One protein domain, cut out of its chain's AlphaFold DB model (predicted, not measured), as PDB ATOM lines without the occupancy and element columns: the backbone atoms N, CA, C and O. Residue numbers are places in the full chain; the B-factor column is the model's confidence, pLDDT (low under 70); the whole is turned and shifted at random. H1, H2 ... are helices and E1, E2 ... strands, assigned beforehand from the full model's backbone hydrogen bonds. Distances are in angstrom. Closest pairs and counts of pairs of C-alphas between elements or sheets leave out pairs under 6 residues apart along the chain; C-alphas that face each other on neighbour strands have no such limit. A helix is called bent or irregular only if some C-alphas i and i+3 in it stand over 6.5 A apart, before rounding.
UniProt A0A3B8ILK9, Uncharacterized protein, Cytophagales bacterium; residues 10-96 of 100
ATOM      1  N   VAL A  10      38.288  32.469 -19.389       96.50
ATOM      2  CA  VAL A  10      37.311  33.172 -20.221       96.50
ATOM      3  C   VAL A  10      36.982  34.476 -19.514       96.50
ATOM      4  O   VAL A  10      36.679  34.477 -18.324       96.50
ATOM      5  N   GLY A  11      37.055  35.584 -20.240       95.62
ATOM      6  CA  GLY A  11      36.825  36.916 -19.698       95.62
ATOM      7  C   GLY A  11      36.276  37.878 -20.738       95.62
ATOM      8  O   GLY A  11      36.011  37.490 -21.882       95.62
ATOM      9  N   ILE A  12      36.122  39.125 -20.313       96.69
ATOM     10  CA  ILE A  12      35.623  40.242 -21.112       96.69
ATOM     11  C   ILE A  12      36.510  41.467 -20.906       96.69
ATOM     12  O   ILE A  12      36.909  41.760 -19.782       96.69
ATOM     13  N   ASP A  13      36.790  42.201 -21.979       95.81
ATOM     14  CA  ASP A  13      37.446  43.502 -21.882       95.81
ATOM     15  C   ASP A  13      36.408  44.610 -21.627       95.81
ATOM     16  O   ASP A  13      35.492  44.818 -22.430       95.81
ATOM     17  N   LEU A  14      36.541  45.353 -20.529       95.38
ATOM     18  CA  LEU A  14      35.671  46.492 -20.228       95.38
ATOM     19  C   LEU A  14      36.332  47.805 -20.631       95.38
ATOM     20  O   LEU A  14      37.471  48.097 -20.286       95.38
ATOM     21  N   THR A  15      35.584  48.637 -21.348       94.06
ATOM     22  CA  THR A  15      36.039  49.956 -21.799       94.06
ATOM     23  C   THR A  15      35.189  51.070 -21.196       94.06
ATOM     24  O   THR A  15      34.060  50.857 -20.758       94.06
ATOM     25  N   GLY A  16      35.721  52.294 -21.176       90.44
ATOM     26  CA  GLY A  16      34.999  53.463 -20.660       90.44
ATOM     27  C   GLY A  16      35.185  53.731 -19.162       90.44
ATOM     28  O   GLY A  16      34.681  54.738 -18.675       90.44
ATOM     29  N   GLY A  17      35.960  52.910 -18.449       89.94
ATOM     30  CA  GLY A  17      36.311  53.126 -17.044       89.94
ATOM     31  C   GLY A  17      36.714  51.832 -16.337       89.94
ATOM     32  O   GLY A  17      36.883  50.800 -16.978       89.94
ATOM     33  N   THR A  18      36.825  51.900 -15.014       92.19
ATOM     34  CA  THR A  18      37.002  50.740 -14.128       92.19
ATOM     35  C   THR A  18      35.733  50.613 -13.284       92.19
ATOM     36  O   THR A  18      35.332  51.623 -12.699       92.19
ATOM     37  N   PRO A  19      35.076  49.441 -13.231       93.81
ATOM     38  CA  PRO A  19      33.916  49.252 -12.376       93.81
ATOM     39  C   PRO A  19      34.320  49.256 -10.895       93.81
ATOM     40  O   PRO A  19      35.455  48.933 -10.545       93.81
ATOM     41  N   ASP A  20      33.381  49.599 -10.014       93.88
ATOM     42  CA  ASP A  20      33.579  49.538  -8.561       93.88
ATOM     43  C   ASP A  20      33.568  48.094  -8.042       93.88
ATOM     44  O   ASP A  20      34.225  47.775  -7.049       93.88
ATOM     45  N   ASP A  21      32.782  47.233  -8.691       94.31
ATOM     46  CA  ASP A  21      32.686  45.807  -8.396       94.31
ATOM     47  C   ASP A  21      32.334  45.030  -9.669       94.31
ATOM     48  O   ASP A  21      31.721  45.564 -10.596       94.31
ATOM     49  N   PHE A  22      32.682  43.752  -9.700       95.75
ATOM     50  CA  PHE A  22      32.206  42.822 -10.712       95.75
ATOM     51  C   PHE A  22      32.079  41.422 -10.122       95.75
ATOM     52  O   PHE A  22      32.713  41.066  -9.121       95.75
ATOM     53  N   TYR A  23      31.229  40.615 -10.738       97.06
ATOM     54  CA  TYR A  23      31.057  39.218 -10.373       97.06
ATOM     55  C   TYR A  23      30.399  38.448 -11.511       97.06
ATOM     56  O   TYR A  23      29.778  39.016 -12.407       97.06
ATOM     57  N   THR A  24      30.497  37.126 -11.432       97.81
ATOM     58  CA  THR A  24      29.821  36.223 -12.358       97.81
ATOM     59  C   THR A  24      28.716  35.488 -11.617       97.81
ATOM     60  O   THR A  24      28.928  34.959 -10.529       97.81
ATOM     61  N   LEU A  25      27.523  35.433 -12.192       98.00
ATOM     62  CA  LEU A  25      26.418  34.620 -11.704       98.00
ATOM     63  C   LEU A  25      26.374  33.312 -12.485       98.00
ATOM     64  O   LEU A  25      26.381  33.308 -13.716       98.00
ATOM     65  N   ARG A  26      26.289  32.197 -11.765       97.12
ATOM     66  CA  ARG A  26      26.050  30.885 -12.360       97.12
ATOM     67  C   ARG A  26      24.550  30.695 -12.570       97.12
ATOM     68  O   ARG A  26      23.817  30.547 -11.589       97.12
ATOM     69  N   SER A  27      24.078  30.659 -13.816       93.56
ATOM     70  CA  SER A  27      22.633  30.639 -14.102       93.56
ATOM     71  C   SER A  27      21.916  29.403 -13.538       93.56
ATOM     72  O   SER A  27      20.740  29.486 -13.185       93.56
ATOM     73  N   SER A  28      22.597  28.256 -13.413       92.94
ATOM     74  CA  SER A  28      21.962  27.010 -12.952       92.94
ATOM     75  C   SER A  28      21.695  26.952 -11.443       92.94
ATOM     76  O   SER A  28      20.712  26.334 -11.023       92.94
ATOM     77  N   THR A  29      22.541  27.584 -10.625       93.94
ATOM     78  CA  THR A  29      22.448  27.533  -9.154       93.94
ATOM     79  C   THR A  29      22.080  28.874  -8.525       93.94
ATOM     80  O   THR A  29      21.550  28.897  -7.414       93.94
ATOM     81  N   GLY A  30      22.324  29.981  -9.229       93.06
ATOM     82  CA  GLY A  30      22.226  31.335  -8.687       93.06
ATOM     83  C   GLY A  30      23.418  31.732  -7.812       93.06
ATOM     84  O   GLY A  30      23.351  32.762  -7.143       93.06
ATOM     85  N   ASP A  31      24.490  30.933  -7.791       95.88
ATOM     86  CA  ASP A  31      25.695  31.259  -7.033       95.88
ATOM     87  C   ASP A  31      26.435  32.449  -7.649       95.88
ATOM     88  O   ASP A  31      26.509  32.606  -8.871       95.88
ATOM     89  N   THR A  32      27.031  33.265  -6.782       96.81
ATOM     90  CA  THR A  32      27.922  34.356  -7.177       96.81
ATOM     91  C   THR A  32      29.371  33.890  -7.107       96.81
ATOM     92  O   THR A  32      29.858  33.481  -6.053       96.81
ATOM     93  N   ILE A  33      30.068  33.997  -8.227       95.81
ATOM     94  CA  ILE A  33      31.469  33.645  -8.416       95.81
ATOM     95  C   ILE A  33      32.273  34.944  -8.434       95.81
ATOM     96  O   ILE A  33      31.922  35.902  -9.126       95.81
ATOM     97  N   ARG A  34      33.354  34.979  -7.652       93.81
ATOM     98  CA  ARG A  34      34.268  36.121  -7.572       93.81
ATOM     99  C   ARG A  34      35.682  35.649  -7.845       93.81
ATOM    100  O   ARG A  34      36.252  34.911  -7.042       93.81
ATOM    101  N   LEU A  35      36.217  36.081  -8.977       89.12
ATOM    102  CA  LEU A  35      37.599  35.850  -9.368       89.12
ATOM    103  C   LEU A  35      38.404  37.107  -9.070       89.12
ATOM    104  O   LEU A  35      37.915  38.224  -9.213       89.12
ATOM    105  N   MET A  36      39.616  36.903  -8.571       75.81
ATOM    106  CA  MET A  36      40.488  37.985  -8.135       75.81
ATOM    107  C   MET A  36      41.092  38.694  -9.356       75.81
ATOM    108  O   MET A  36      41.754  38.062 -10.177       75.81
ATOM    109  N   ASP A  37      40.850  40.002  -9.462       66.44
ATOM    110  CA  ASP A  37      41.314  40.868 -10.559       66.44
ATOM    111  C   ASP A  37      42.833  41.094 -10.545       66.44
ATOM    112  O   ASP A  37      43.461  41.297 -11.574       66.44
ATOM    113  N   ASP A  38      43.482  40.980  -9.382       63.75
ATOM    114  CA  ASP A  38      44.916  41.245  -9.216       63.75
ATOM    115  C   ASP A  38      45.838  40.316 -10.027       63.75
ATOM    116  O   ASP A  38      47.028  40.609 -10.181       63.75
ATOM    117  N   ALA A  39      45.297  39.233 -10.593       64.88
ATOM    118  CA  ALA A  39      45.996  38.362 -11.533       64.88
ATOM    119  C   ALA A  39      45.957  38.858 -12.997       64.88
ATOM    120  O   ALA A  39      46.771  38.400 -13.806       64.88
ATOM    121  N   PHE A  40      45.066  39.792 -13.343       70.62
ATOM    122  CA  PHE A  40      44.785  40.220 -14.712       70.62
ATOM    123  C   PHE A  40      45.018  41.732 -14.871       70.62
ATOM    124  O   PHE A  40      44.217  42.551 -14.439       70.62
ATOM    125  N   PRO A  41      46.145  42.161 -15.465       70.31
ATOM    126  CA  PRO A  41      46.419  43.583 -15.609       70.31
ATOM    127  C   PRO A  41      45.558  44.219 -16.710       70.31
ATOM    128  O   PRO A  41      45.573  43.759 -17.851       70.31
ATOM    129  N   GLY A  42      44.946  45.366 -16.406       85.06
ATOM    130  CA  GLY A  42      44.357  46.267 -17.397       85.06
ATOM    131  C   GLY A  42      42.836  46.228 -17.413       85.06
ATOM    132  O   GLY A  42      42.209  46.420 -16.379       85.06
ATOM    133  N   ASP A  43      42.278  46.038 -18.605       91.81
ATOM    134  CA  ASP A  43      40.843  46.142 -18.873       91.81
ATOM    135  C   ASP A  43      40.158  44.765 -18.964       91.81
ATOM    136  O   ASP A  43      38.975  44.700 -19.278       91.81
ATOM    137  N   PHE A  44      40.885  43.672 -18.704       93.62
ATOM    138  CA  PHE A  44      40.380  42.302 -18.820       93.62
ATOM    139  C   PHE A  44      39.808  41.803 -17.494       93.62
ATOM    140  O   PHE A  44      40.539  41.680 -16.514       93.62
ATOM    141  N   TYR A  45      38.536  41.412 -17.499       94.81
ATOM    142  CA  TYR A  45      37.824  40.920 -16.325       94.81
ATOM    143  C   TYR A  45      37.478  39.437 -16.497       94.81
ATOM    144  O   TYR A  45      36.821  39.064 -17.478       94.81
ATOM    145  N   PRO A  46      37.902  38.562 -15.568       95.56
ATOM    146  CA  PRO A  46      37.642  37.133 -15.666       95.56
ATOM    147  C   PRO A  46      36.168  36.808 -15.383       95.56
ATOM    148  O   PRO A  46      35.593  37.254 -14.391       95.56
ATOM    149  N   VAL A  47      35.576  35.967 -16.232       96.50
ATOM    150  CA  VAL A  47      34.230  35.406 -16.047       96.50
ATOM    151  C   VAL A  47      34.328  34.100 -15.259       96.50
ATOM    152  O   VAL A  47      33.772  34.012 -14.164       96.50
ATOM    153  N   ILE A  48      35.065  33.120 -15.800       96.44
ATOM    154  CA  ILE A  48      35.490  31.864 -15.155       96.44
ATOM    155  C   ILE A  48      36.853  31.412 -15.695       96.44
ATOM    156  O   ILE A  48      37.302  31.865 -16.749       96.44
ATOM    157  N   ASP A  49      37.515  30.508 -14.980       95.62
ATOM    158  CA  ASP A  49      38.799  29.925 -15.367       95.62
ATOM    159  C   ASP A  49      38.773  28.387 -15.337       95.62
ATOM    160  O   ASP A  49      37.765  27.771 -14.985       95.62
ATOM    161  N   ASP A  50      39.887  27.768 -15.725       95.06
ATOM    162  CA  ASP A  50      40.054  26.314 -15.808       95.06
ATOM    163  C   ASP A  50      39.789  25.562 -14.495       95.06
ATOM    164  O   ASP A  50      39.625  24.342 -14.531       95.06
ATOM    165  N   SER A  51      39.680  26.237 -13.343       94.12
ATOM    166  CA  SER A  51      39.212  25.578 -12.115       94.12
ATOM    167  C   SER A  51      37.797  25.002 -12.239       94.12
ATOM    168  O   SER A  51      37.464  24.117 -11.462       94.12
ATOM    169  N   TRP A  52      37.012  25.449 -13.227       95.38
ATOM    170  CA  TRP A  52      35.663  24.955 -13.542       95.38
ATOM    171  C   TRP A  52      35.635  23.797 -14.548       95.38
ATOM    172  O   TRP A  52      34.556  23.342 -14.940       95.38
ATOM    173  N   GLN A  53      36.796  23.338 -15.023       95.44
ATOM    174  CA  GLN A  53      36.874  22.292 -16.041       95.44
ATOM    175  C   GLN A  53      36.203  20.994 -15.574       95.44
ATOM    176  O   GLN A  53      35.432  20.416 -16.338       95.44
ATOM    177  N   GLU A  54      36.471  20.544 -14.344       94.25
ATOM    178  CA  GLU A  54      35.929  19.278 -13.830       94.25
ATOM    179  C   GLU A  54      34.397  19.325 -13.727       94.25
ATOM    180  O   GLU A  54      33.716  18.358 -14.078       94.25
ATOM    181  N   GLU A  55      33.844  20.458 -13.290       94.50
ATOM    182  CA  GLU A  55      32.405  20.677 -13.156       94.50
ATOM    183  C   GLU A  55      31.688  20.769 -14.504       94.50
ATOM    184  O   GLU A  55      30.550  20.308 -14.613       94.50
ATOM    185  N   LEU A  56      32.330  21.365 -15.512       94.94
ATOM    186  CA  LEU A  56      31.739  21.584 -16.833       94.94
ATOM    187  C   LEU A  56      32.040  20.460 -17.827       94.94
ATOM    188  O   LEU A  56      31.479  20.463 -18.922       94.94
ATOM    189  N   GLN A  57      32.903  19.498 -17.488       95.50
ATOM    190  CA  GLN A  57      33.404  18.510 -18.441       95.50
ATOM    191  C   GLN A  57      32.277  17.772 -19.182       95.50
ATOM    192  O   GLN A  57      31.499  17.013 -18.600       95.50
ATOM    193  N   GLY A  58      32.253  17.919 -20.511       93.00
ATOM    194  CA  GLY A  58      31.244  17.285 -21.363       93.00
ATOM    195  C   GLY A  58      29.854  17.924 -21.269       93.00
ATOM    196  O   GLY A  58      28.868  17.289 -21.650       93.00
ATOM    197  N   SER A  59      29.777  19.155 -20.765       94.12
ATOM    198  CA  SER A  59      28.570  19.971 -20.689       94.12
ATOM    199  C   SER A  59      28.848  21.425 -21.072       94.12
ATOM    200  O   SER A  59      29.990  21.875 -21.092       94.12
ATOM    201  N   GLU A  60      27.771  22.140 -21.377       95.44
ATOM    202  CA  GLU A  60      27.737  23.581 -21.611       95.44
ATOM    203  C   GLU A  60      26.897  24.227 -20.511       95.44
ATOM    204  O   GLU A  60      25.838  23.701 -20.148       95.44
ATOM    205  N   GLU A  61      27.338  25.375 -20.010       97.00
ATOM    206  CA  GLU A  61      26.600  26.138 -19.012       97.00
ATOM    207  C   GLU A  61      26.628  27.644 -19.294       97.00
ATOM    208  O   GLU A  61      27.554  28.177 -19.910       97.00
ATOM    209  N   GLU A  62      25.571  28.319 -18.845       98.12
ATOM    210  CA  GLU A  62      25.416  29.761 -18.935       98.12
ATOM    211  C   GLU A  62      25.906  30.466 -17.662       98.12
ATOM    212  O   GLU A  62      25.549  30.099 -16.536       98.12
ATOM    213  N   PHE A  63      26.679  31.525 -17.872       98.44
ATOM    214  CA  PHE A  63      27.185  32.421 -16.846       98.44
ATOM    215  C   PHE A  63      26.845  33.861 -17.221       98.44
ATOM    216  O   PHE A  63      26.953  34.244 -18.386       98.44
ATOM    217  N   VAL A  64      26.458  34.675 -16.244       98.44
ATOM    218  CA  VAL A  64      26.174  36.100 -16.454       98.44
ATOM    219  C   VAL A  64      27.239  36.918 -15.751       98.44
ATOM    220  O   VAL A  64      27.338  36.885 -14.528       98.44
ATOM    221  N   PHE A  65      28.042  37.638 -16.520       98.06
ATOM    222  CA  PHE A  65      29.004  38.589 -15.989       98.06
ATOM    223  C   PHE A  65      28.315  39.922 -15.723       98.06
ATOM    224  O   PHE A  65      27.666  40.462 -16.619       98.06
ATOM    225  N   GLU A  66      28.495  40.468 -14.524       97.50
ATOM    226  CA  GLU A  66      27.967  41.775 -14.152       97.50
ATOM    227  C   GLU A  66      29.081  42.697 -13.661       97.50
ATOM    228  O   GLU A  66      29.882  42.316 -12.807       97.50
ATOM    229  N   ALA A  67      29.090  43.928 -14.175       96.56
ATOM    230  CA  ALA A  67      29.939  45.007 -13.679       96.56
ATOM    231  C   ALA A  67      29.083  46.124 -13.081       96.56
ATOM    232  O   ALA A  67      28.034  46.494 -13.623       96.56
ATOM    233  N   VAL A  68      29.550  46.667 -11.963       95.94
ATOM    234  CA  VAL A  68      28.823  47.615 -11.124       95.94
ATOM    235  C   VAL A  68      29.578  48.936 -11.057       95.94
ATOM    236  O   VAL A  68      30.771  48.957 -10.766       95.94
ATOM    237  N   VAL A  69      28.867  50.040 -11.273       95.56
ATOM    238  CA  VAL A  69      29.355  51.413 -11.075       95.56
ATOM    239  C   VAL A  69      28.327  52.167 -10.236       95.56
ATOM    240  O   VAL A  69      27.122  52.073 -10.482       95.56
ATOM    241  N   ASP A  70      28.780  52.867  -9.198       94.69
ATOM    242  CA  ASP A  70      27.945  53.597  -8.238       94.69
ATOM    243  C   ASP A  70      26.807  52.730  -7.647       94.69
ATOM    244  O   ASP A  70      25.686  53.184  -7.400       94.69
ATOM    245  N   GLY A  71      27.085  51.439  -7.433       94.25
ATOM    246  CA  GLY A  71      26.128  50.465  -6.895       94.25
ATOM    247  C   GLY A  71      25.033  50.010  -7.872       94.25
ATOM    248  O   GLY A  71      24.095  49.336  -7.447       94.25
ATOM    249  N   THR A  72      25.137  50.361  -9.156       95.44
ATOM    250  CA  THR A  72      24.219  49.936 -10.224       95.44
ATOM    251  C   THR A  72      24.932  49.004 -11.197       95.44
ATOM    252  O   THR A  72      26.055  49.284 -11.601       95.44
ATOM    253  N   VAL A  73      24.278  47.909 -11.596       96.81
ATOM    254  CA  VAL A  73      24.771  47.047 -12.681       96.81
ATOM    255  C   VAL A  73      24.684  47.826 -13.996       96.81
ATOM    256  O   VAL A  73      23.584  48.175 -14.426       96.81
ATOM    257  N   VAL A  74      25.835  48.112 -14.604       96.75
ATOM    258  CA  VAL A  74      25.947  48.860 -15.872       96.75
ATOM    259  C   VAL A  74      26.271  47.954 -17.058       96.75
ATOM    260  O   VAL A  74      25.887  48.252 -18.183       96.75
ATOM    261  N   VAL A  75      26.899  46.804 -16.804       97.31
ATOM    262  CA  VAL A  75      27.136  45.746 -17.796       97.31
ATOM    263  C   VAL A  75      26.553  44.452 -17.248       97.31
ATOM    264  O   VAL A  75      26.789  44.128 -16.087       97.31
ATOM    265  N   SER A  76      25.797  43.728 -18.074       97.62
ATOM    266  CA  SER A  76      25.246  42.406 -17.764       97.62
ATOM    267  C   SER A  76      25.280  41.575 -19.045       97.62
ATOM    268  O   SER A  76      24.456  41.766 -19.939       97.62
ATOM    269  N   GLU A  77      26.287  40.713 -19.164       98.25
ATOM    270  CA  GLU A  77      26.591  39.985 -20.398       98.25
ATOM    271  C   GLU A  77      26.579  38.480 -20.165       98.25
ATOM    272  O   GLU A  77      27.141  37.964 -19.197       98.25
ATOM    273  N   THR A  78      25.938  37.761 -21.081       98.44
ATOM    274  CA  THR A  78      25.772  36.312 -20.988       98.44
ATOM    275  C   THR A  78      26.869  35.580 -21.756       98.44
ATOM    276  O   THR A  78      27.103  35.831 -22.940       98.44
ATOM    277  N   PHE A  79      27.487  34.613 -21.088       98.62
ATOM    278  CA  PHE A  79      28.496  33.714 -21.624       98.62
ATOM    279  C   PHE A  79      27.971  32.283 -21.616       98.62
ATOM    280  O   PHE A  79      27.389  31.837 -20.631       98.62
ATOM    281  N   VAL A  80      28.223  31.553 -22.701       98.38
ATOM    282  CA  VAL A  80      28.045  30.097 -22.745       98.38
ATOM    283  C   VAL A  80      29.428  29.483 -22.812       98.38
ATOM    284  O   VAL A  80      30.217  29.820 -23.703       98.38
ATOM    285  N   ILE A  81      29.735  28.630 -21.842       98.38
ATOM    286  CA  ILE A  81      31.065  28.054 -21.663       98.38
ATOM    287  C   ILE A  81      30.919  26.544 -21.527       98.38
ATOM    288  O   ILE A  81      30.066  26.051 -20.788       98.38
ATOM    289  N   GLU A  82      31.751  25.820 -22.265       97.50
ATOM    290  CA  GLU A  82      31.882  24.369 -22.170       97.50
ATOM    291  C   GLU A  82      33.235  23.992 -21.582       97.50
ATOM    292  O   GLU A  82      34.147  24.819 -21.519       97.50
ATOM    293  N   ALA A  83      33.398  22.724 -21.222       96.88
ATOM    294  CA  ALA A  83      34.718  22.168 -20.979       96.88
ATOM    295  C   ALA A  83      34.932  20.858 -21.732       96.88
ATOM    296  O   ALA A  83      34.090  19.948 -21.732       96.88
ATOM    297  N   ASP A  84      36.112  20.755 -22.342       93.25
ATOM    298  CA  ASP A  84      36.627  19.481 -22.819       93.25
ATOM    299  C   ASP A  84      37.291  18.710 -21.659       93.25
ATOM    300  O   ASP A  84      37.074  19.001 -20.485       93.25
ATOM    301  N   LEU A  85      38.064  17.666 -21.966       92.25
ATOM    302  CA  LEU A  85      38.760  16.862 -20.950       92.25
ATOM    303  C   LEU A  85      39.846  17.648 -20.184       92.25
ATOM    304  O   LEU A  85      40.360  17.148 -19.188       92.25
ATOM    305  N   CYS A  86      40.259  18.803 -20.692       91.81
ATOM    306  CA  CYS A  86      41.468  19.498 -20.283       91.81
ATOM    307  C   CYS A  86      41.229  20.960 -19.917       91.81
ATOM    308  O   CYS A  86      41.836  21.419 -18.957       91.81
ATOM    309  N   HIS A  87      40.389  21.677 -20.668       95.62
ATOM    310  CA  HIS A  87      40.207  23.117 -20.487       95.62
ATOM    311  C   HIS A  87      38.759  23.554 -20.694       95.62
ATOM    312  O   HIS A  87      37.977  22.887 -21.385       95.62
ATOM    313  N   ILE A  88      38.438  24.724 -20.147       96.81
ATOM    314  CA  ILE A  88      37.220  25.452 -20.492       96.81
ATOM    315  C   ILE A  88      37.361  26.139 -21.862       96.81
ATOM    316  O   ILE A  88      38.455  26.530 -22.284       96.81
ATOM    317  N   ASN A  89      36.243  26.313 -22.563       96.50
ATOM    318  CA  ASN A  89      36.169  26.965 -23.867       96.50
ATOM    319  C   ASN A  89      34.928  27.862 -23.954       96.50
ATOM    320  O   ASN A  89      33.815  27.441 -23.637       96.50
ATOM    321  N   LYS A  90      35.100  29.101 -24.432       97.81
ATOM    322  CA  LYS A  90      33.975  30.003 -24.717       97.81
ATOM    323  C   LYS A  90      33.237  29.531 -25.974       97.81
ATOM    324  O   LYS A  90      33.811  29.551 -27.061       97.81
ATOM    325  N   VAL A  91      31.961  29.183 -25.827       98.12
ATOM    326  CA  VAL A  91      31.044  28.880 -26.940       98.12
ATOM    327  C   VAL A  91      30.432  30.172 -27.479       98.12
ATOM    328  O   VAL A  91      30.417  30.403 -28.689       98.12
ATOM    329  N   SER A  92      29.962  31.049 -26.585       98.44
ATOM    330  CA  SER A  92      29.452  32.377 -26.941       98.44
ATOM    331  C   SER A  92      29.596  33.390 -25.806       98.44
ATOM    332  O   SER A  92      29.804  33.022 -24.653       98.44
ATOM    333  N   GLY A  93      29.452  34.667 -26.147       97.94
ATOM    334  CA  GLY A  93      29.589  35.810 -25.244       97.94
ATOM    335  C   GLY A  93      30.497  36.873 -25.869       97.94
ATOM    336  O   GLY A  93      31.351  36.526 -26.699       97.94
ATOM    337  N   PRO A  94      30.309  38.157 -25.534       97.81
ATOM    338  CA  PRO A  94      31.101  39.235 -26.114       97.81
ATOM    339  C   PRO A  94      32.588  39.101 -25.759       97.81
ATOM    340  O   PRO A  94      32.965  38.451 -24.784       97.81
ATOM    341  N   ASP A  95      33.449  39.700 -26.580       97.25
ATOM    342  CA  ASP A  95      34.863  39.892 -26.233       97.25
ATOM    343  C   ASP A  95      35.060  41.175 -25.417       97.25
ATOM    344  O   ASP A  95      35.976  41.251 -24.606       97.25
ATOM    345  N   SER A  96      34.183  42.169 -25.595       96.75
ATOM    346  CA  SER A  96      34.251  43.442 -24.882       96.75
ATOM    347  C   SER A  96      32.883  44.079 -24.637       96.75
ATOM    348  O   SER A  96      31.925  43.818 -25.367       96.75
TER     349      SER A  96
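This is residues 10 to 96 of the 100 residues of an uncharacterized protein of Cytophagales bacterium (UniProt A0A3B8ILK9). A small sandwich: the strongly twisted sheet E2 E4 E5 E6 has the two-stranded sheet E1 E3 over one face, and the short helix H1 sits at one end by E5 and E6. The printed part has 87 residues, with one named helix and six named strands in the order E1 E2 E3 H1 E4 E5 E6, mostly strand, both sheets antiparallel. It is compact, with a radius of gyration of the C-alphas of 12.7 A and spans of 39 by 26 by 20 A.

E1, residues 10 to 15, and E3, residues 44 to 49, are antiparallel neighbours, with N 12 and O 45 within hydrogen-bond range at 2.9 A. In the larger sheet the edge strand E2, residues 21 to 26, is antiparallel to E4, residues 60 to 69, with N 25 and O 64 at 2.8 A. E4, E5, residues 72 to 83, and the edge strand E6, residues 88 to 92, form a meander, each strand the antiparallel neighbour of the one before. Both its pairs are hairpins, with N 65 and O 77 at 2.8 A, and N 82 and O 89 at 3.0 A. The facing parts of the two sheets are 8.5 A centre to centre; the closest C-alphas of E2 and E3, Thr 24 and Val 47, are 5.8 A apart. H1, residues 50 to 56, is on the larger sheet at a height over the sheet of 6.0 A; its closest C-alpha pair with E5 is Leu 56 and Ala 83, 5.1 A. H1 is irregular, C-alphas 51 and 54 being 7.3 A apart, with 1 of 3 O i to N i+4 pairs and 3 of 4 O i to N i+3 pairs within range.

E1 begins at C-alpha 10 (37.311, 33.172, -20.221) and spans 16.9 A, E2 16.8 A, E3 12.9 A and H1 9.6 A. E4 spans 29.8 A and E5, which bends by 53 degrees at residue 75, 31.6 A. E6, 12.2 A, ends at C-alpha 92 (29.452, 32.377, -26.941).

The two C-alphas farthest apart, those of Asp 70 and Leu 85, are 40.3 A apart. The printed part has no cut; the link from E2 to E3 is long, with 17 residues. Residues 37 to 39 have pLDDT under 70.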